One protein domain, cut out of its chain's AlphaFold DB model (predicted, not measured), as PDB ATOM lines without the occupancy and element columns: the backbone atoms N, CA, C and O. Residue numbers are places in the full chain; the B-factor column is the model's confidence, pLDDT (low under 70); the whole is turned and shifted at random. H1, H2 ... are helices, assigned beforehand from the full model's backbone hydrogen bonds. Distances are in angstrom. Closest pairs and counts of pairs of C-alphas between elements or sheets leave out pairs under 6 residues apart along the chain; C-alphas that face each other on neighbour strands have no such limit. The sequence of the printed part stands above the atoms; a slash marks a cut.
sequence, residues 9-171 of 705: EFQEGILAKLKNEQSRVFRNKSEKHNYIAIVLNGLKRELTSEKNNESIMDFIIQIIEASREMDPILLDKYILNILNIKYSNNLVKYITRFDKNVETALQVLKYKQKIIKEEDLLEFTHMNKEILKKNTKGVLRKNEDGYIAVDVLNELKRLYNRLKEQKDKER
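Overview. This is residues 9 to 171 of the 705 residues of the protein "Separase" of Enterospora canceri (UniProt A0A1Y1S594). The helices H1 to H7 run back and forth in a zigzag of two rows along the long axis: H1, H3 and H5 run one way in one row, and H2, H4 and H6 run the other way beside it, with H7 next to H6 turning back again. H9 crosses H6 and H7 slantwise, and residues 165 to 171 stick out past the body; a long loop, residues 135 to 149, joins little H8 to H9. The printed part has 163 residues with nine named helices, H1 to H9 in chain order, no named strand, and the class is all helix. It is only just compact, close to loose, with a radius of gyration of the C-alphas of 18.2 A, and elongated, spanning 64 by 41 by 23 A.

Along the chain. Find C-alpha 9 at (102.170, 170.303, 186.092); from there H1 runs to residue 19, 15.3 A. Next come H2, residues 29 to 49, 30.8 A, and H3, residues 53 to 66, 20.1 A. H4 holds residues 72 to 85, 20.3 A, beginning at C-alpha 72 (119.712, 176.556, 207.083). Then look for H5, residues 89 to 95, H6, residues 101 to 112, 17.9 A, H7, residues 118 to 127, 14.4 A, and H8, residues 129 to 134. H9, residues 150 to 170, covers 29.8 A and ends at C-alpha 170 (150.969, 147.990, 207.704).

Arrangement. Start at H1, which touches H3, with the C-alphas of Leu 18 and Ala 66 closest at 6.2 A. H2, H3 and H4 form an up-and-down bundle, each running against the one before; H2 and H3 are a helical hairpin at a shallow tilt of 10 degrees, closest at Leu 47 and Asn 53, 6.3 A between C-alphas. H3, with residues 57 to 61 alone, touches H5, its C-alpha 61 lying 6.3 A from that of Leu 91, the closest pair. H4 and H6 only just touch, with 3 pairs of C-alphas within 8 A, the closest being Asn 84 and Leu 109 at 6.2 A. H6 and H7 are a hairpin at a shallow tilt of 21 degrees, with the C-alphas of Gln 107 and Leu 121 closest at 6.7 A. H9 touches H6 at a steep tilt of 52 degrees, closest at the C-alphas of Ala 105 and Val 152, 6.3 A. H8 is close to H9 but not clearly touching, Leu 132 and Leu 153 having the closest C-alphas at 7.2 A. H1 and H9 are apart. In H1, H3, H5, H7, H8 and H9 every O i to N i+4 pair is within hydrogen-bond range; H2 has 15 of 17, H4 9 of 10 and H6 6 of 8.

Size, cuts and confidence. The C-alphas of Arg 24 and Arg 171, the two farthest apart, are 65.6 A apart. The printed part has no cut, and the link from H8 to H9 is long. Mean pLDDT of the printed part is 73.6; look for values under 70 at 65 residues, among them 122 to 154 and 163 to 171.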
ATOM      1  N   GLU A   9     103.351 169.623 185.537       91.62
ATOM      2  CA  GLU A   9     102.170 170.303 186.092       91.62
ATOM      3  C   GLU A   9     102.116 170.151 187.625       91.62
ATOM      4  O   GLU A   9     101.772 171.076 188.365       91.62
ATOM      5  N   PHE A  10     102.513 168.978 188.131       93.44
ATOM      6  CA  PHE A  10     102.619 168.739 189.567       93.44
ATOM      7  C   PHE A  10     103.768 169.538 190.201       93.44
ATOM      8  O   PHE A  10     103.580 170.119 191.275       93.44
ATOM      9  N   GLN A  11     104.921 169.628 189.528       94.25
ATOM     10  CA  GLN A  11     106.051 170.463 189.950       94.25
ATOM     11  C   GLN A  11     105.663 171.948 190.037       94.25
ATOM     12  O   GLN A  11     105.906 172.594 191.061       94.25
ATOM     13  N   GLU A  12     105.001 172.476 189.005       93.00
ATOM     14  CA  GLU A  12     104.523 173.861 188.953       93.00
ATOM     15  C   GLU A  12     103.530 174.161 190.078       93.00
ATOM     16  O   GLU A  12     103.664 175.176 190.764       93.00
ATOM     17  N   GLY A  13     102.592 173.248 190.354       93.88
ATOM     18  CA  GLY A  13     101.646 173.392 191.461       93.88
ATOM     19  C   GLY A  13     102.320 173.451 192.839       93.88
ATOM     20  O   GLY A  13     101.873 174.187 193.722       93.88
ATOM     21  N   ILE A  14     103.416 172.712 193.038       94.50
ATOM     22  CA  ILE A  14     104.208 172.768 194.275       94.50
ATOM     23  C   ILE A  14     104.969 174.095 194.369       94.50
ATOM     24  O   ILE A  14     104.928 174.740 195.419       94.50
ATOM     25  N   LEU A  15     105.631 174.530 193.294       94.44
ATOM     26  CA  LEU A  15     106.395 175.783 193.282       94.44
ATOM     27  C   LEU A  15     105.495 177.004 193.446       94.44
ATOM     28  O   LEU A  15     105.856 177.925 194.175       94.44
ATOM     29  N   ALA A  16     104.310 176.996 192.835       92.56
ATOM     30  CA  ALA A  16     103.312 178.044 193.006       92.56
ATOM     31  C   ALA A  16     102.883 178.167 194.476       92.56
ATOM     32  O   ALA A  16     102.831 179.276 195.005       92.56
ATOM     33  N   LYS A  17     102.662 177.039 195.169       93.31
ATOM     34  CA  LYS A  17     102.368 177.040 196.612       93.31
ATOM     35  C   LYS A  17     103.523 177.600 197.443       93.31
ATOM     36  O   LYS A  17     103.269 178.310 198.406       93.31
ATOM     37  N   LEU A  18     104.774 177.302 197.085       91.75
ATOM     38  CA  LEU A  18     105.952 177.765 197.830       91.75
ATOM     39  C   LEU A  18     106.291 179.247 197.602       91.75
ATOM     40  O   LEU A  18     106.742 179.901 198.540       91.75
ATOM     41  N   LYS A  19     106.083 179.764 196.383       90.50
ATOM     42  CA  LYS A  19     106.411 181.149 195.988       90.50
ATOM     43  C   LYS A  19     105.348 182.176 196.380       90.50
ATOM     44  O   LYS A  19     105.643 183.365 196.418       90.50
ATOM     45  N   ASN A  20     104.107 181.757 196.622       84.69
ATOM     46  CA  ASN A  20     103.006 182.691 196.827       84.69
ATOM     47  C   ASN A  20     102.933 183.187 198.283       84.69
ATOM     48  O   ASN A  20     102.140 182.687 199.082       84.69
ATOM     49  N   GLU A  21     103.749 184.197 198.602       62.62
ATOM     50  CA  GLU A  21     103.811 184.858 199.919       62.62
ATOM     51  C   GLU A  21     102.487 185.513 200.346       62.62
ATOM     52  O   GLU A  21     102.223 185.648 201.538       62.62
ATOM     53  N   GLN A  22     101.628 185.889 199.391       56.16
ATOM     54  CA  GLN A  22     100.336 186.534 199.663       56.16
ATOM     55  C   GLN A  22      99.182 185.538 199.824       56.16
ATOM     56  O   GLN A  22      98.098 185.896 200.293       56.16
ATOM     57  N   SER A  23      99.386 184.275 199.451       58.53
ATOM     58  CA  SER A  23      98.363 183.256 199.621       58.53
ATOM     59  C   SER A  23      98.341 182.772 201.067       58.53
ATOM     60  O   SER A  23      99.353 182.351 201.618       58.53
ATOM     61  N   ARG A  24      97.155 182.751 201.682       76.19
ATOM     62  CA  ARG A  24      96.892 182.139 203.001       76.19
ATOM     63  C   ARG A  24      97.096 180.604 203.013       76.19
ATOM     64  O   ARG A  24      96.443 179.908 203.782       76.19
ATOM     65  N   VAL A  25      97.933 180.062 202.123       86.88
ATOM     66  CA  VAL A  25      98.184 178.625 201.939       86.88
ATOM     67  C   VAL A  25      98.902 178.037 203.148       86.88
ATOM     68  O   VAL A  25      98.556 176.935 203.566       86.88
ATOM     69  N   PHE A  26      99.850 178.771 203.735       88.94
ATOM     70  CA  PHE A  26     100.503 178.390 204.986       88.94
ATOM     71  C   PHE A  26     100.142 179.398 206.071       88.94
ATOM     72  O   PHE A  26     100.334 180.601 205.900       88.94
ATOM     73  N   ARG A  27      99.632 178.917 207.206       88.81
ATOM     74  CA  ARG A  27      99.248 179.766 208.344       88.81
ATOM     75  C   ARG A  27     100.462 180.342 209.065       88.81
ATOM     76  O   ARG A  27     100.344 181.353 209.749       88.81
ATOM     77  N   ASN A  28     101.617 179.687 208.953       88.75
ATOM     78  CA  ASN A  28     102.872 180.099 209.575       88.75
ATOM     79  C   ASN A  28     104.085 179.441 208.883       88.75
ATOM     80  O   ASN A  28     103.945 178.532 208.061       88.75
ATOM     81  N   LYS A  29     105.298 179.878 209.255       86.88
ATOM     82  CA  LYS A  29     106.564 179.319 208.745       86.88
ATOM     83  C   LYS A  29     106.701 177.812 209.007       86.88
ATOM     84  O   LYS A  29     107.240 177.101 208.166       86.88
ATOM     85  N   SER A  30     106.176 177.308 210.127       87.38
ATOM     86  CA  SER A  30     106.247 175.880 210.475       87.38
ATOM     87  C   SER A  30     105.449 175.005 209.501       87.38
ATOM     88  O   SER A  30     105.945 173.967 209.068       87.38
ATOM     89  N   GLU A  31     104.264 175.440 209.068       90.50
ATOM     90  CA  GLU A  31     103.484 174.730 208.046       90.50
ATOM     91  C   GLU A  31     104.197 174.705 206.686       90.50
ATOM     92  O   GLU A  31     104.261 173.648 206.054       90.50
ATOM     93  N   LYS A  32     104.803 175.828 206.271       90.00
ATOM     94  CA  LYS A  32     105.634 175.900 205.053       90.00
ATOM     95  C   LYS A  32     106.825 174.937 205.149       90.00
ATOM     96  O   LYS A  32     107.076 174.179 204.215       90.00
ATOM     97  N   HIS A  33     107.505 174.891 206.299       88.38
ATOM     98  CA  HIS A  33     108.620 173.966 206.548       88.38
ATOM     99  C   HIS A  33     108.185 172.499 206.479       88.38
ATOM    100  O   HIS A  33     108.843 171.695 205.821       88.38
ATOM    101  N   ASN A  34     107.063 172.147 207.113       89.38
ATOM    102  CA  ASN A  34     106.522 170.787 207.080       89.38
ATOM    103  C   ASN A  34     106.152 170.367 205.656       89.38
ATOM    104  O   ASN A  34     106.416 169.236 205.252       89.38
ATOM    105  N   TYR A  35     105.591 171.283 204.867       93.06
ATOM    106  CA  TYR A  35     105.274 171.022 203.470       93.06
ATOM    107  C   TYR A  35     106.532 170.771 202.626       93.06
ATOM    108  O   TYR A  35     106.594 169.773 201.907       93.06
ATOM    109  N   ILE A  36     107.566 171.608 202.764       90.94
ATOM    110  CA  ILE A  36     108.857 171.418 202.081       90.94
ATOM    111  C   ILE A  36     109.489 170.080 202.484       90.94
ATOM    112  O   ILE A  36     109.925 169.317 201.623       90.94
ATOM    113  N   ALA A  37     109.474 169.750 203.776       88.69
ATOM    114  CA  ALA A  37     109.964 168.480 204.301       88.69
ATOM    115  C   ALA A  37     109.246 167.267 203.684       88.69
ATOM    116  O   ALA A  37     109.892 166.275 203.336       88.69
ATOM    117  N   ILE A  38     107.920 167.334 203.526       92.88
ATOM    118  CA  ILE A  38     107.120 166.291 202.865       92.88
ATOM    119  C   ILE A  38     107.531 166.154 201.395       92.88
ATOM    120  O   ILE A  38     107.777 165.037 200.939       92.88
ATOM    121  N   VAL A  39     107.660 167.273 200.676       92.94
ATOM    122  CA  VAL A  39     108.051 167.293 199.259       92.94
ATOM    123  C   VAL A  39     109.451 166.711 199.059       92.94
ATOM    124  O   VAL A  39     109.622 165.802 198.250       92.94
ATOM    125  N   LEU A  40     110.445 167.160 199.832       91.56
ATOM    126  CA  LEU A  40     111.822 166.665 199.737       91.56
ATOM    127  C   LEU A  40     111.923 165.175 200.095       91.56
ATOM    128  O   LEU A  40     112.669 164.440 199.450       91.56
ATOM    129  N   ASN A  41     111.144 164.691 201.069       89.38
ATOM    130  CA  ASN A  41     111.068 163.260 201.381       89.38
ATOM    131  C   ASN A  41     110.392 162.438 200.270       89.38
ATOM    132  O   ASN A  41     110.770 161.286 200.055       89.38
ATOM    133  N   GLY A  42     109.411 163.007 199.569       91.50
ATOM    134  CA  GLY A  42     108.801 162.396 198.391       91.50
ATOM    135  C   GLY A  42     109.796 162.271 197.235       91.50
ATOM    136  O   GLY A  42     110.026 161.170 196.739       91.50
ATOM    137  N   LEU A  43     110.480 163.370 196.907       90.12
ATOM    138  CA  LEU A  43     111.541 163.423 195.893       90.12
ATOM    139  C   LEU A  43     112.676 162.445 196.197       90.12
ATOM    140  O   LEU A  43     113.171 161.762 195.306       90.12
ATOM    141  N   LYS A  44     113.042 162.316 197.477       88.50
ATOM    142  CA  LYS A  44     114.021 161.335 197.958       88.50
ATOM    143  C   LYS A  44     113.636 159.897 197.585       88.50
ATOM    144  O   LYS A  44     114.500 159.135 197.165       88.50
ATOM    145  N   ARG A  45     112.361 159.519 197.756       88.69
ATOM    146  CA  ARG A  45     111.861 158.176 197.406       88.69
ATOM    147  C   ARG A  45     111.837 157.963 195.893       88.69
ATOM    148  O   ARG A  45     112.196 156.886 195.431       88.69
ATOM    149  N   GLU A  46     111.469 158.986 195.128       89.94
ATOM    150  CA  GLU A  46     111.395 158.885 193.666       89.94
ATOM    151  C   GLU A  46     112.785 158.809 193.014       89.94
ATOM    152  O   GLU A  46     113.005 157.989 192.122       89.94
ATOM    153  N   LEU A  47     113.767 159.550 193.545       88.12
ATOM    154  CA  LEU A  47     115.178 159.450 193.147       88.12
ATOM    155  C   LEU A  47     115.753 158.037 193.311       88.12
ATOM    156  O   LEU A  47     116.646 157.650 192.561       88.12
ATOM    157  N   THR A  48     115.275 157.264 194.292       83.50
ATOM    158  CA  THR A  48     115.711 155.870 194.458       83.50
ATOM    159  C   THR A  48     115.073 154.905 193.459       83.50
ATOM    160  O   THR A  48     115.619 153.823 193.255       83.50
ATOM    161  N   SER A  49     113.945 155.264 192.834       81.56
ATOM    162  CA  SER A  49     113.166 154.366 191.970       81.56
ATOM    163  C   SER A  49     113.205 154.702 190.475       81.56
ATOM    164  O   SER A  49     112.977 153.808 189.661       81.56
ATOM    165  N   GLU A  50     113.464 155.952 190.078       74.38
ATOM    166  CA  GLU A  50     113.311 156.386 188.682       74.38
ATOM    167  C   GLU A  50     114.603 156.424 187.845       74.38
ATOM    168  O   GLU A  50     115.703 156.740 188.307       74.38
ATOM    169  N   LYS A  51     114.450 156.166 186.535       69.69
ATOM    170  CA  LYS A  51     115.520 156.335 185.537       69.69
ATOM    171  C   LYS A  51     115.767 157.812 185.189       69.69
ATOM    172  O   LYS A  51     116.914 158.173 184.920       69.69
ATOM    173  N   ASN A  52     114.746 158.677 185.242       65.75
ATOM    174  CA  ASN A  52     114.825 160.064 184.762       65.75
ATOM    175  C   ASN A  52     115.238 161.072 185.851       65.75
ATOM    176  O   ASN A  52     114.483 161.928 186.297       65.75
ATOM    177  N   ASN A  53     116.479 160.943 186.302       78.75
ATOM    178  CA  ASN A  53     116.946 161.615 187.509       78.75
ATOM    179  C   ASN A  53     117.295 163.103 187.350       78.75
ATOM    180  O   ASN A  53     117.387 163.797 188.356       78.75
ATOM    181  N   GLU A  54     117.548 163.602 186.139       83.94
ATOM    182  CA  GLU A  54     117.997 164.994 185.962       83.94
ATOM    183  C   GLU A  54     116.865 165.994 186.209       83.94
ATOM    184  O   GLU A  54     117.046 166.925 186.989       83.94
ATOM    185  N   SER A  55     115.670 165.731 185.668       87.00
ATOM    186  CA  SER A  55     114.484 166.570 185.900       87.00
ATOM    187  C   SER A  55     114.125 166.669 187.388       87.00
ATOM    188  O   SER A  55     113.836 167.756 187.890       87.00
ATOM    189  N   ILE A  56     114.221 165.557 188.126       90.38
ATOM    190  CA  ILE A  56     113.976 165.535 189.574       90.38
ATOM    191  C   ILE A  56     115.039 166.354 190.326       90.38
ATOM    192  O   ILE A  56     114.704 167.069 191.270       90.38
ATOM    193  N   MET A  57     116.311 166.298 189.912       90.25
ATOM    194  CA  MET A  57     117.380 167.086 190.542       90.25
ATOM    195  C   MET A  57     117.236 168.586 190.277       90.25
ATOM    196  O   MET A  57     117.438 169.379 191.197       90.25
ATOM    197  N   ASP A  58     116.847 168.985 189.066       89.75
ATOM    198  CA  ASP A  58     116.572 170.392 188.756       89.75
ATOM    199  C   ASP A  58     115.370 170.908 189.553       89.75
ATOM    200  O   ASP A  58     115.385 172.029 190.064       89.75
ATOM    201  N   PHE A  59     114.351 170.070 189.743       93.94
ATOM    202  CA  PHE A  59     113.214 170.408 190.588       93.94
ATOM    203  C   PHE A  59     113.604 170.535 192.069       93.94
ATOM    204  O   PHE A  59     113.192 171.484 192.732       93.94
ATOM    205  N   ILE A  60     114.473 169.661 192.585       92.62
ATOM    206  CA  ILE A  60     115.040 169.789 193.937       92.62
ATOM    207  C   ILE A  60     115.756 171.132 194.117       92.62
ATOM    208  O   ILE A  60     115.559 171.783 195.143       92.62
ATOM    209  N   ILE A  61     116.549 171.574 193.134       90.94
ATOM    210  CA  ILE A  61     117.226 172.881 193.184       90.94
ATOM    211  C   ILE A  61     116.195 174.010 193.296       90.94
ATOM    212  O   ILE A  61     116.350 174.886 194.144       90.94
ATOM    213  N   GLN A  62     115.108 173.951 192.525       93.12
ATOM    214  CA  GLN A  62     114.034 174.948 192.584       93.12
ATOM    215  C   GLN A  62     113.291 174.947 193.930       93.12
ATOM    216  O   GLN A  62     112.935 176.012 194.439       93.12
ATOM    217  N   ILE A  63     113.082 173.775 194.546       92.50
ATOM    218  CA  ILE A  63     112.520 173.682 195.903       92.50
ATOM    219  C   ILE A  63     113.473 174.316 196.917       92.50
ATOM    220  O   ILE A  63     113.025 175.102 197.747       92.50
ATOM    221  N   ILE A  64     114.777 174.034 196.837       87.06
ATOM    222  CA  ILE A  64     115.795 174.631 197.716       87.06
ATOM    223  C   ILE A  64     115.837 176.158 197.535       87.06
ATOM    224  O   ILE A  64     115.873 176.888 198.523       87.06
ATOM    225  N   GLU A  65     115.767 176.656 196.298       87.50
ATOM    226  CA  GLU A  65     115.673 178.091 195.989       87.50
ATOM    227  C   GLU A  65     114.443 178.748 196.620       87.50
ATOM    228  O   GLU A  65     114.554 179.823 197.210       87.50
ATOM    229  N   ALA A  66     113.285 178.092 196.545       87.81
ATOM    230  CA  ALA A  66     112.049 178.575 197.159       87.81
ATOM    231  C   ALA A  66     112.043 178.451 198.698       87.81
ATOM    232  O   ALA A  66     111.181 179.024 199.365       87.81
ATOM    233  N   SER A  67     113.004 177.717 199.264       85.75
ATOM    234  CA  SER A  67     113.113 177.403 200.693       85.75
ATOM    235  C   SER A  67     114.198 178.214 201.409       85.75
ATOM    236  O   SER A  67     114.580 177.862 202.519       85.75
ATOM    237  N   ARG A  68     114.696 179.303 200.809       81.25
ATOM    238  CA  ARG A  68     115.780 180.133 201.378       81.25
ATOM    239  C   ARG A  68     115.477 180.727 202.755       81.25
ATOM    240  O   ARG A  68     116.400 181.056 203.483       81.25
ATOM    241  N   GLU A  69     114.202 180.865 203.101       78.69
ATOM    242  CA  GLU A  69     113.762 181.360 204.412       78.69
ATOM    243  C   GLU A  69     113.727 180.274 205.500       78.69
ATOM    244  O   GLU A  69     113.408 180.579 206.652       78.69
ATOM    245  N   MET A  70     113.980 179.008 205.138       78.81
ATOM    246  CA  MET A  70     114.050 177.910 206.097       78.81
ATOM    247  C   MET A  70     115.274 178.036 206.993       78.81
ATOM    248  O   MET A  70     116.275 178.643 206.627       78.81
ATOM    249  N   ASP A  71     115.193 177.371 208.145       77.19
ATOM    250  CA  ASP A  71     116.363 177.073 208.962       77.19
ATOM    251  C   ASP A  71     117.451 176.418 208.079       77.19
ATOM    252  O   ASP A  71     117.218 175.313 207.557       77.19
ATOM    253  N   PRO A  72     118.615 177.073 207.897       71.06
ATOM    254  CA  PRO A  72     119.712 176.556 207.083       71.06
ATOM    255  C   PRO A  72     120.129 175.138 207.488       71.06
ATOM    256  O   PRO A  72     120.412 174.306 206.628       71.06
ATOM    257  N   ILE A  73     120.050 174.815 208.785       67.12
ATOM    258  CA  ILE A  73     120.421 173.504 209.337       67.12
ATOM    259  C   ILE A  73     119.526 172.404 208.762       67.12
ATOM    260  O   ILE A  73     119.976 171.303 208.416       67.12
ATOM    261  N   LEU A  74     118.228 172.685 208.666       70.62
ATOM    262  CA  LEU A  74     117.261 171.725 208.161       70.62
ATOM    263  C   LEU A  74     117.443 171.527 206.651       70.62
ATOM    264  O   LEU A  74     117.378 170.392 206.173       70.62
ATOM    265  N   LEU A  75     117.727 172.606 205.918       75.56
ATOM    266  CA  LEU A  75     117.959 172.578 204.476       75.56
ATOM    267  C   LEU A  75     119.215 171.772 204.115       75.56
ATOM    268  O   LEU A  75     119.147 170.885 203.258       75.56
ATOM    269  N   ASP A  76     120.316 171.983 204.838       72.56
ATOM    270  CA  ASP A  76     121.563 171.228 204.675       72.56
ATOM    271  C   ASP A  76     121.354 169.730 204.901       72.56
ATOM    272  O   ASP A  76     121.829 168.893 204.128       72.56
ATOM    273  N   LYS A  77     120.568 169.361 205.920       76.06
ATOM    274  CA  LYS A  77     120.230 167.959 206.189       76.06
ATOM    275  C   LYS A  77     119.506 167.308 205.008       76.06
ATOM    276  O   LYS A  77     119.782 166.148 204.685       76.06
ATOM    277  N   TYR A  78     118.581 168.010 204.353       80.44
ATOM    278  CA  TYR A  78     117.887 167.478 203.177       80.44
ATOM    279  C   TYR A  78     118.802 167.385 201.959       80.44
ATOM    280  O   TYR A  78     118.813 166.352 201.288       80.44
ATOM    281  N   ILE A  79     119.612 168.412 201.723       78.81
ATOM    282  CA  ILE A  79     120.614 168.449 200.657       78.81
ATOM    283  C   ILE A  79     121.578 167.262 200.763       78.81
ATOM    284  O   ILE A  79     121.766 166.524 199.796       78.81
ATOM    285  N   LEU A  80     122.148 167.031 201.949       74.19
ATOM    286  CA  LEU A  80     123.080 165.929 202.187       74.19
ATOM    287  C   LEU A  80     122.408 164.567 202.010       74.19
ATOM    288  O   LEU A  80     123.009 163.647 201.457       74.19
ATOM    289  N   ASN A  81     121.150 164.432 202.437       80.06
ATOM    290  CA  ASN A  81     120.375 163.209 202.234       80.06
ATOM    291  C   ASN A  81     120.108 162.918 200.753       80.06
ATOM    292  O   ASN A  81     120.149 161.756 200.355       80.06
ATOM    293  N   ILE A  82     119.845 163.949 199.951       80.56
ATOM    294  CA  ILE A  82     119.630 163.828 198.505       80.56
ATOM    295  C   ILE A  82     120.944 163.476 197.804       80.56
ATOM    296  O   ILE A  82     120.993 162.520 197.032       80.56
ATOM    297  N   LEU A  83     122.032 164.182 198.128       76.12
ATOM    298  CA  LEU A  83     123.348 163.911 197.552       76.12
ATOM    299  C   LEU A  83     123.886 162.525 197.926       76.12
ATOM    300  O   LEU A  83     124.587 161.924 197.117       76.12
ATOM    301  N   ASN A  84     123.537 161.993 199.106       75.06
ATOM    302  CA  ASN A  84     123.850 160.613 199.500       75.06
ATOM    303  C   ASN A  84     123.197 159.574 198.580       75.06
ATOM    304  O   ASN A  84     123.759 158.498 198.395       75.06
ATOM    305  N   ILE A  85     122.028 159.882 198.014       80.94
ATOM    306  CA  ILE A  85     121.323 158.993 197.085       80.94
ATOM    307  C   ILE A  85     121.891 159.142 195.680       80.94
ATOM    308  O   ILE A  85     122.169 158.143 195.021       80.94
ATOM    309  N   LYS A  86     122.069 160.384 195.218       81.38
ATOM    310  CA  LYS A  86     122.559 160.665 193.871       81.38
ATOM    311  C   LYS A  86     123.336 161.971 193.812       81.38
ATOM    312  O   LYS A  86     122.816 163.046 194.104       81.38
ATOM    313  N   TYR A  87     124.583 161.885 193.363       79.94
ATOM    314  CA  TYR A  87     125.410 163.060 193.126       79.94
ATOM    315  C   TYR A  87     124.968 163.814 191.863       79.94
ATOM    316  O   TYR A  87     124.709 163.212 190.821       79.94
ATOM    317  N   SER A  88     124.903 165.145 191.950       81.62
ATOM    318  CA  SER A  88     124.598 166.037 190.826       81.62
ATOM    319  C   SER A  88     125.522 167.243 190.840       81.62
ATOM    320  O   SER A  88     125.551 168.004 191.807       81.62
ATOM    321  N   ASN A  89     126.230 167.466 189.733       76.44
ATOM    322  CA  ASN A  89     127.090 168.636 189.569       76.44
ATOM    323  C   ASN A  89     126.309 169.956 189.627       76.44
ATOM    324  O   ASN A  89     126.864 170.955 190.078       76.44
ATOM    325  N   ASN A  90     125.045 169.975 189.191       78.44
ATOM    326  CA  ASN A  90     124.209 171.178 189.233       78.44
ATOM    327  C   ASN A  90     123.859 171.540 190.676       78.44
ATOM    328  O   ASN A  90     124.045 172.686 191.080       78.44
ATOM    329  N   LEU A  91     123.457 170.543 191.471       79.19
ATOM    330  CA  LEU A  91     123.157 170.732 192.887       79.19
ATOM    331  C   LEU A  91     124.423 171.142 193.655       79.19
ATOM    332  O   LEU A  91     124.389 172.099 194.418       79.19
ATOM    333  N   VAL A  92     125.568 170.510 193.372       75.69
ATOM    334  CA  VAL A  92     126.867 170.896 193.949       75.69
ATOM    335  C   VAL A  92     127.219 172.345 193.634       75.69
ATOM    336  O   VAL A  92     127.468 173.111 194.559       75.69
ATOM    337  N   LYS A  93     127.193 172.739 192.352       77.12
ATOM    338  CA  LYS A  93     127.473 174.121 191.929       77.12
ATOM    339  C   LYS A  93     126.542 175.118 192.605       77.12
ATOM    340  O   LYS A  93     126.984 176.214 192.943       77.12
ATOM    341  N   TYR A  94     125.273 174.751 192.770       72.81
ATOM    342  CA  TYR A  94     124.294 175.579 193.453       72.81
ATOM    343  C   TYR A  94     124.681 175.770 194.924       72.81
ATOM    344  O   TYR A  94     124.843 176.904 195.354       72.81
ATOM    345  N   ILE A  95     124.935 174.691 195.670       70.25
ATOM    346  CA  ILE A  95     125.195 174.764 197.116       70.25
ATOM    347  C   ILE A  95     126.553 175.409 197.432       70.25
ATOM    348  O   ILE A  95     126.658 176.189 198.374       70.25
ATOM    349  N   THR A  96     127.587 175.174 196.614       65.75
ATOM    350  CA  THR A  96     128.917 175.792 196.806       65.75
ATOM    351  C   THR A  96     128.911 177.322 196.729       65.75
ATOM    352  O   THR A  96     129.895 177.951 197.100       65.75
ATOM    353  N   ARG A  97     127.820 177.940 196.252       64.06
ATOM    354  CA  ARG A  97     127.648 179.401 196.280       64.06
ATOM    355  C   ARG A  97     127.296 179.941 197.667       64.06
ATOM    356  O   ARG A  97     127.392 181.148 197.854       64.06
ATOM    357  N   PHE A  98     126.868 179.082 198.595       59.22
ATOM    358  CA  PHE A  98     126.258 179.502 199.857       59.22
ATOM    359  C   PHE A  98     127.102 179.169 201.094       59.22
ATOM    360  O   PHE A  98     127.049 179.936 202.048       59.22
ATOM    361  N   ASP A  99     127.909 178.098 201.089       61.62
ATOM    362  CA  ASP A  99     128.747 177.756 202.250       61.62
ATOM    363  C   ASP A  99     130.029 176.983 201.864       61.62
ATOM    364  O   ASP A  99     129.996 176.025 201.085       61.62
ATOM    365  N   LYS A 100     131.167 177.382 202.453       52.22
ATOM    366  CA  LYS A 100     132.471 176.699 202.349       52.22
ATOM    367  C   LYS A 100     132.463 175.326 203.030       52.22
ATOM    368  O   LYS A 100     133.175 174.421 202.607       52.22
ATOM    369  N   ASN A 101     131.634 175.142 204.050       58.47
ATOM    370  CA  ASN A 101     131.526 173.897 204.804       58.47
ATOM    371  C   ASN A 101     130.975 172.731 203.959       58.47
ATOM    372  O   ASN A 101     131.342 171.568 204.137       58.47
ATOM    373  N   VAL A 102     130.156 173.026 202.952       62.78
ATOM    374  CA  VAL A 102     129.583 172.015 202.053       62.78
ATOM    375  C   VAL A 102     130.674 171.261 201.291       62.78
ATOM    376  O   VAL A 102     130.526 170.069 201.014       62.78
ATOM    377  N   GLU A 103     131.809 171.901 201.015       63.06
ATOM    378  CA  GLU A 103     132.930 171.280 200.315       63.06
ATOM    379  C   GLU A 103     133.476 170.052 201.063       63.06
ATOM    380  O   GLU A 103     133.704 169.008 200.450       63.06
ATOM    381  N   THR A 104     133.574 170.117 202.394       63.81
ATOM    382  CA  THR A 104     133.992 168.988 203.238       63.81
ATOM    383  C   THR A 104     133.022 167.816 203.149       63.81
ATOM    384  O   THR A 104     133.449 166.670 202.989       63.81
ATOM    385  N   ALA A 105     131.716 168.081 203.189       66.94
ATOM    386  CA  ALA A 105     130.710 167.032 203.072       66.94
ATOM    387  C   ALA A 105     130.678 166.404 201.670       66.94
ATOM    388  O   ALA A 105     130.487 165.195 201.524       66.94
ATOM    389  N   LEU A 106     130.938 167.207 200.638       71.56
ATOM    390  CA  LEU A 106     130.997 166.748 199.256       71.56
ATOM    391  C   LEU A 106     132.144 165.776 198.998       71.56
ATOM    392  O   LEU A 106     131.958 164.843 198.221       71.56
ATOM    393  N   GLN A 107     133.300 165.941 199.641       71.88
ATOM    394  CA  GLN A 107     134.403 164.988 199.477       71.88
ATOM    395  C   GLN A 107     134.060 163.612 200.065       71.88
ATOM    396  O   GLN A 107     134.313 162.588 199.435       71.88
ATOM    397  N   VAL A 108     133.378 163.568 201.214       68.12
ATOM    398  CA  VAL A 108     132.887 162.310 201.814       68.12
ATOM    399  C   VAL A 108     131.898 161.609 200.898       68.12
ATOM    400  O   VAL A 108     131.964 160.396 200.707       68.12
ATOM    401  N   LEU A 109     130.979 162.384 200.324       72.19
ATOM    402  CA  LEU A 109     129.961 161.886 199.408       72.19
ATOM    403  C   LEU A 109     130.586 161.340 198.123       72.19
ATOM    404  O   LEU A 109     130.262 160.228 197.708       72.19
ATOM    405  N   LYS A 110     131.539 162.077 197.538       75.00
ATOM    406  CA  LYS A 110     132.313 161.621 196.380       75.00
ATOM    407  C   LYS A 110     133.047 160.315 196.675       75.00
ATOM    408  O   LYS A 110     133.025 159.418 195.836       75.00
ATOM    409  N   TYR A 111     133.645 160.174 197.858       74.75
ATOM    410  CA  TYR A 111     134.319 158.936 198.249       74.75
ATOM    411  C   TYR A 111     133.334 157.769 198.409       74.75
ATOM    412  O   TYR A 111     133.546 156.704 197.830       74.75
ATOM    413  N   LYS A 112     132.206 157.966 199.110       72.69
ATOM    414  CA  LYS A 112     131.167 156.927 199.270       72.69
ATOM    415  C   LYS A 112     130.615 156.431 197.933       72.69
ATOM    416  O   LYS A 112     130.274 155.258 197.808       72.69
ATOM    417  N   GLN A 113     130.566 157.306 196.933       74.12
ATOM    418  CA  GLN A 113     130.122 156.981 195.578       74.12
ATOM    419  C   GLN A 113     131.249 156.521 194.644       74.12
ATOM    420  O   GLN A 113     131.010 156.352 193.451       74.12
ATOM    421  N   LYS A 114     132.466 156.298 195.162       76.25
ATOM    422  CA  LYS A 114     133.653 155.877 194.394       76.25
ATOM    423  C   LYS A 114     134.042 156.848 193.264       76.25
ATOM    424  O   LYS A 114     134.626 156.434 192.267       76.25
ATOM    425  N   ILE A 115     133.710 158.132 193.410       72.25
ATOM    426  CA  ILE A 115     134.044 159.195 192.447       72.25
ATOM    427  C   ILE A 115     135.491 159.667 192.633       72.25
ATOM    428  O   ILE A 115     136.168 159.970 191.655       72.25
ATOM    429  N   ILE A 116     135.958 159.733 193.880       69.88
ATOM    430  CA  ILE A 116     137.355 160.035 194.228       69.88
ATOM    431  C   ILE A 116     137.994 158.813 194.871       69.88
ATOM    432  O   ILE A 116     137.291 157.980 195.457       69.88
ATOM    433  N   LYS A 117     139.317 158.700 194.749       72.56
ATOM    434  CA  LYS A 117     140.053 157.598 195.356       72.56
ATOM    435  C   LYS A 117     140.283 157.856 196.842       72.56
ATOM    436  O   LYS A 117     140.068 158.953 197.359       72.56
ATOM    437  N   GLU A 118     140.696 156.812 197.545       70.69
ATOM    438  CA  GLU A 118     140.980 156.876 198.976       70.69
ATOM    439  C   GLU A 118     142.144 157.819 199.294       70.69
ATOM    440  O   GLU A 118     142.103 158.539 200.294       70.69
ATOM    441  N   GLU A 119     143.145 157.876 198.412       68.25
ATOM    442  CA  GLU A 119     144.301 158.758 198.552       68.25
ATOM    443  C   GLU A 119     143.896 160.238 198.506       68.25
ATOM    444  O   GLU A 119     144.356 161.024 199.337       68.25
ATOM    445  N   ASP A 120     142.963 160.592 197.617       66.31
ATOM    446  CA  ASP A 120     142.451 161.959 197.461       66.31
ATOM    447  C   ASP A 120     141.688 162.412 198.723       66.31
ATOM    448  O   ASP A 120     141.818 163.549 199.188       66.31
ATOM    449  N   LEU A 121     140.907 161.504 199.328       73.81
ATOM    450  CA  LEU A 121     140.197 161.781 200.579       73.81
ATOM    451  C   LEU A 121     141.174 161.936 201.756       73.81
ATOM    452  O   LEU A 121     140.942 162.767 202.641       73.81
ATOM    453  N   LEU A 122     142.260 161.160 201.785       62.94
ATOM    454  CA  LEU A 122     143.290 161.250 202.824       62.94
ATOM    455  C   LEU A 122     144.032 162.582 202.777       62.94
ATOM    456  O   LEU A 122     144.224 163.202 203.826       62.94
ATOM    457  N   GLU A 123     144.408 163.035 201.585       64.62
ATOM    458  CA  GLU A 123     145.037 164.339 201.386       64.62
ATOM    459  C   GLU A 123     144.097 165.466 201.831       64.62
ATOM    460  O   GLU A 123     144.472 166.300 202.658       64.62
ATOM    461  N   PHE A 124     142.830 165.416 201.406       69.25
ATOM    462  CA  PHE A 124     141.810 166.374 201.831       69.25
ATOM    463  C   PHE A 124     141.620 166.407 203.355       69.25
ATOM    464  O   PHE A 124     141.580 167.475 203.970       69.25
ATOM    465  N   THR A 125     141.531 165.237 203.989       66.50
ATOM    466  CA  THR A 125     141.359 165.112 205.444       66.50
ATOM    467  C   THR A 125     142.587 165.626 206.197       66.50
ATOM    468  O   THR A 125     142.457 166.217 207.270       66.50
ATOM    469  N   HIS A 126     143.783 165.429 205.638       65.19
ATOM    470  CA  HIS A 126     145.030 165.928 206.203       65.19
ATOM    471  C   HIS A 126     145.108 167.457 206.147       65.19
ATOM    472  O   HIS A 126     145.359 168.074 207.182       65.19
ATOM    473  N   MET A 127     144.794 168.057 204.992       57.69
ATOM    474  CA  MET A 127     144.747 169.515 204.808       57.69
ATOM    475  C   MET A 127     143.747 170.202 205.752       57.69
ATOM    476  O   MET A 127     143.936 171.353 206.124       57.69
ATOM    477  N   ASN A 128     142.701 169.493 206.186       60.62
ATOM    478  CA  ASN A 128     141.634 170.039 207.033       60.62
ATOM    479  C   ASN A 128     141.665 169.512 208.483       60.62
ATOM    480  O   ASN A 128     140.686 169.633 209.226       60.62
ATOM    481  N   LYS A 129     142.783 168.921 208.924       66.56
ATOM    482  CA  LYS A 129     142.892 168.234 210.224       66.56
ATOM    483  C   LYS A 129     142.589 169.135 211.426       66.56
ATOM    484  O   LYS A 129     142.024 168.656 212.407       66.56
ATOM    485  N   GLU A 130     142.925 170.423 211.369       59.62
ATOM    486  CA  GLU A 130     142.650 171.368 212.462       59.62
ATOM    487  C   GLU A 130     141.156 171.706 212.597       59.62
ATOM    488  O   GLU A 130     140.652 171.800 213.719       59.62
ATOM    489  N   ILE A 131     140.417 171.774 211.482       60.06
ATOM    490  CA  ILE A 131     138.948 171.906 211.480       60.06
ATOM    491  C   ILE A 131     138.326 170.675 212.152       60.06
ATOM    492  O   ILE A 131     137.472 170.787 213.032       60.06
ATOM    493  N   LEU A 132     138.833 169.484 211.822       61.28
ATOM    494  CA  LEU A 132     138.377 168.221 212.408       61.28
ATOM    495  C   LEU A 132     138.728 168.087 213.904       61.28
ATOM    496  O   LEU A 132     137.959 167.496 214.666       61.28
ATOM    497  N   LYS A 133     139.865 168.639 214.353       62.97
ATOM    498  CA  LYS A 133     140.287 168.626 215.766       62.97
ATOM    499  C   LYS A 133     139.489 169.600 216.630       62.97
ATOM    500  O   LYS A 133     139.059 169.205 217.718       62.97
ATOM    501  N   LYS A 134     139.269 170.838 216.170       59.91
ATOM    502  CA  LYS A 134     138.531 171.877 216.921       59.91
ATOM    503  C   LYS A 134     137.107 171.430 217.293       59.91
ATOM    504  O   LYS A 134     136.627 171.752 218.376       59.91
ATOM    505  N   ASN A 135     136.504 170.557 216.487       57.25
ATOM    506  CA  ASN A 135     135.138 170.060 216.673       57.25
ATOM    507  C   ASN A 135     134.968 168.961 217.745       57.25
ATOM    508  O   ASN A 135     133.860 168.483 217.967       57.25
ATOM    509  N   THR A 136     136.035 168.553 218.446       51.44
ATOM    510  CA  THR A 136     135.980 167.450 219.431       51.44
ATOM    511  C   THR A 136     135.737 167.874 220.881       51.44
ATOM    512  O   THR A 136     135.345 167.035 221.690       51.44
ATOM    513  N   LYS A 137     135.912 169.155 221.228       50.38
ATOM    514  CA  LYS A 137     135.837 169.641 222.621       50.38
ATOM    515  C   LYS A 137     134.467 170.207 223.032       50.38
ATOM    516  O   LYS A 137     134.404 171.088 223.875       50.38
ATOM    517  N   GLY A 138     133.362 169.752 222.434       51.88
ATOM    518  CA  GLY A 138     132.004 170.119 222.880       51.88
ATOM    519  C   GLY A 138     131.604 171.600 222.726       51.88
ATOM    520  O   GLY A 138     130.493 171.962 223.103       51.88
ATOM    521  N   VAL A 139     132.464 172.443 222.140       47.25
ATOM    522  CA  VAL A 139     132.260 173.901 221.978       47.25
ATOM    523  C   VAL A 139     131.156 174.234 220.961       47.25
ATOM    524  O   VAL A 139     130.574 175.311 220.977       47.25
ATOM    525  N   LEU A 140     130.783 173.272 220.125       46.38
ATOM    526  CA  LEU A 140     129.827 173.422 219.032       46.38
ATOM    527  C   LEU A 140     128.368 173.112 219.429       46.38
ATOM    528  O   LEU A 140     127.580 172.651 218.620       46.38
ATOM    529  N   ARG A 141     127.978 173.321 220.692       47.19
ATOM    530  CA  ARG A 141     126.554 173.240 221.082       47.19
ATOM    531  C   ARG A 141     125.825 174.586 221.045       47.19
ATOM    532  O   ARG A 141     124.644 174.600 221.373       47.19
ATOM    533  N   LYS A 142     126.488 175.701 220.697       45.97
ATOM    534  CA  LYS A 142     125.884 177.039 220.857       45.97
ATOM    535  C   LYS A 142     126.190 178.114 219.810       45.97
ATOM    536  O   LYS A 142     125.590 179.172 219.926       45.97
ATOM    537  N   ASN A 143     127.037 177.889 218.805       41.50
ATOM    538  CA  ASN A 143     127.274 178.938 217.801       41.50
ATOM    539  C   ASN A 143     126.412 178.715 216.558       41.50
ATOM    540  O   ASN A 143     126.316 177.589 216.079       41.50
ATOM    541  N   GLU A 144     125.780 179.791 216.095       47.84
ATOM    542  CA  GLU A 144     124.753 179.861 215.044       47.84
ATOM    543  C   GLU A 144     125.299 179.673 213.614       47.84
ATOM    544  O   GLU A 144     124.532 179.647 212.656       47.84
ATOM    545  N   ASP A 145     126.605 179.453 213.456       45.50
ATOM    546  CA  ASP A 145     127.253 179.375 212.149       45.50
ATOM    547  C   ASP A 145     127.447 177.920 211.689       45.50
ATOM    548  O   ASP A 145     128.439 177.266 212.010       45.50
ATOM    549  N   GLY A 146     126.477 177.426 210.913       53.12
ATOM    550  CA  GLY A 146     126.674 176.392 209.887       53.12
ATOM    551  C   GLY A 146     127.214 175.042 210.367       53.12
ATOM    552  O   GLY A 146     128.386 174.710 210.182       53.12
ATOM    553  N   TYR A 147     126.337 174.200 210.917       53.50
ATOM    554  CA  TYR A 147     126.671 172.808 211.209       53.50
ATOM    555  C   TYR A 147     126.536 171.946 209.955       53.50
ATOM    556  O   TYR A 147     125.448 171.463 209.640       53.50
ATOM    557  N   ILE A 148     127.660 171.594 209.323       52.03
ATOM    558  CA  ILE A 148     127.716 170.291 208.649       52.03
ATOM    559  C   ILE A 148     127.313 169.264 209.698       52.03
ATOM    560  O   ILE A 148     127.923 169.213 210.772       52.03
ATOM    561  N   ALA A 149     126.288 168.468 209.383       55.28
ATOM    562  CA  ALA A 149     125.766 167.427 210.251       55.28
ATOM    563  C   ALA A 149     126.927 166.713 210.949       55.28
ATOM    564  O   ALA A 149     127.807 166.152 210.294       55.28
ATOM    565  N   VAL A 150     126.927 166.761 212.280       59.19
ATOM    566  CA  VAL A 150     127.883 166.083 213.169       59.19
ATOM    567  C   VAL A 150     128.185 164.657 212.684       59.19
ATOM    568  O   VAL A 150     129.313 164.186 212.793       59.19
ATOM    569  N   ASP A 151     127.210 164.012 212.046       59.69
ATOM    570  CA  ASP A 151     127.307 162.716 211.378       59.69
ATOM    571  C   ASP A 151     128.357 162.639 210.254       59.69
ATOM    572  O   ASP A 151     129.108 161.671 210.202       59.69
ATOM    573  N   VAL A 152     128.468 163.640 209.374       59.50
ATOM    574  CA  VAL A 152     129.457 163.673 208.276       59.50
ATOM    575  C   VAL A 152     130.870 163.864 208.821       59.50
ATOM    576  O   VAL A 152     131.801 163.192 208.380       59.50
ATOM    577  N   LEU A 153     131.033 164.739 209.815       61.69
ATOM    578  CA  LEU A 153     132.310 164.940 210.505       61.69
ATOM    579  C   LEU A 153     132.721 163.690 211.292       61.69
ATOM    580  O   LEU A 153     133.885 163.288 211.263       61.69
ATOM    581  N   ASN A 154     131.766 163.040 211.957       68.31
ATOM    582  CA  ASN A 154     131.989 161.770 212.639       68.31
ATOM    583  C   ASN A 154     132.360 160.661 211.655       68.31
ATOM    584  O   ASN A 154     133.230 159.848 211.959       68.31
ATOM    585  N   GLU A 155     131.747 160.637 210.475       70.56
ATOM    586  CA  GLU A 155     132.068 159.673 209.430       70.56
ATOM    587  C   GLU A 155     133.466 159.909 208.848       70.56
ATOM    588  O   GLU A 155     134.239 158.958 208.743       70.56
ATOM    589  N   LEU A 156     133.843 161.163 208.565       63.91
ATOM    590  CA  LEU A 156     135.217 161.536 208.196       63.91
ATOM    591  C   LEU A 156     136.216 161.093 209.248       63.91
ATOM    592  O   LEU A 156     137.256 160.533 208.923       63.91
ATOM    593  N   LYS A 157     135.892 161.316 210.520       68.94
ATOM    594  CA  LYS A 157     136.746 160.928 211.636       68.94
ATOM    595  C   LYS A 157     136.873 159.409 211.753       68.94
ATOM    596  O   LYS A 157     137.971 158.913 211.984       68.94
ATOM    597  N   ARG A 158     135.781 158.659 211.568       76.50
ATOM    598  CA  ARG A 158     135.796 157.186 211.534       76.50
ATOM    599  C   ARG A 158     136.625 156.662 210.366       76.50
ATOM    600  O   ARG A 158     137.411 155.745 210.572       76.50
ATOM    601  N   LEU A 159     136.467 157.240 209.176       67.12
ATOM    602  CA  LEU A 159     137.266 156.919 207.992       67.12
ATOM    603  C   LEU A 159     138.742 157.219 208.237       67.12
ATOM    604  O   LEU A 159     139.565 156.321 208.126       67.12
ATOM    605  N   TYR A 160     139.068 158.431 208.684       71.06
ATOM    606  CA  TYR A 160     140.428 158.827 209.034       71.06
ATOM    607  C   TYR A 160     141.066 157.872 210.042       71.06
ATOM    608  O   TYR A 160     142.181 157.414 209.822       71.06
ATOM    609  N   ASN A 161     140.362 157.541 211.128       73.12
ATOM    610  CA  ASN A 161     140.879 156.647 212.158       73.12
ATOM    611  C   ASN A 161     141.070 155.221 211.637       73.12
ATOM    612  O   ASN A 161     142.122 154.648 211.875       73.12
ATOM    613  N   ARG A 162     140.112 154.675 210.878       76.75
ATOM    614  CA  ARG A 162     140.220 153.336 210.278       76.75
ATOM    615  C   ARG A 162     141.402 153.243 209.316       76.75
ATOM    616  O   ARG A 162     142.164 152.287 209.375       76.75
ATOM    617  N   LEU A 163     141.570 154.249 208.460       61.84
ATOM    618  CA  LEU A 163     142.657 154.303 207.482       61.84
ATOM    619  C   LEU A 163     144.009 154.550 208.148       61.84
ATOM    620  O   LEU A 163     145.016 153.971 207.749       61.84
ATOM    621  N   LYS A 164     144.033 155.374 209.201       64.56
ATOM    622  CA  LYS A 164     145.209 155.554 210.047       64.56
ATOM    623  C   LYS A 164     145.583 154.244 210.738       64.56
ATOM    624  O   LYS A 164     146.742 153.876 210.686       64.56
ATOM    625  N   GLU A 165     144.626 153.521 211.313       68.38
ATOM    626  CA  GLU A 165     144.850 152.208 211.928       68.38
ATOM    627  C   GLU A 165     145.324 151.165 210.913       68.38
ATOM    628  O   GLU A 165     146.191 150.362 211.235       68.38
ATOM    629  N   GLN A 166     144.789 151.171 209.693       62.56
ATOM    630  CA  GLN A 166     145.220 150.267 208.627       62.56
ATOM    631  C   GLN A 166     146.658 150.574 208.189       62.56
ATOM    632  O   GLN A 166     147.484 149.665 208.158       62.56
ATOM    633  N   LYS A 167     146.997 151.855 207.983       56.22
ATOM    634  CA  LYS A 167     148.383 152.280 207.748       56.22
ATOM    635  C   LYS A 167     149.289 151.941 208.924       56.22
ATOM    636  O   LYS A 167     150.380 151.444 208.707       56.22
ATOM    637  N   ASP A 168     148.865 152.193 210.156       54.16
ATOM    638  CA  ASP A 168     149.667 151.926 211.352       54.16
ATOM    639  C   ASP A 168     149.884 150.407 211.557       54.16
ATOM    640  O   ASP A 168     150.944 150.009 212.030       54.16
ATOM    641  N   LYS A 169     148.946 149.550 211.118       51.94
ATOM    642  CA  LYS A 169     149.100 148.079 211.075       51.94
ATOM    643  C   LYS A 169     150.030 147.597 209.960       51.94
ATOM    644  O   LYS A 169     150.781 146.653 210.174       51.94
ATOM    645  N   GLU A 170     150.010 148.241 208.795       47.97
ATOM    646  CA  GLU A 170     150.969 147.990 207.704       47.97
ATOM    647  C   GLU A 170     152.378 148.528 208.032       47.97
ATOM    648  O   GLU A 170     153.360 148.132 207.410       47.97
ATOM    649  N   ARG A 171     152.493 149.403 209.040       45.56
ATOM    650  CA  ARG A 171     153.722 150.073 209.499       45.56
ATOM    651  C   ARG A 171     154.302 149.463 210.774       45.56
ATOM    652  O   ARG A 171     154.829 150.186 211.623       45.56
TER     653      ARG A 171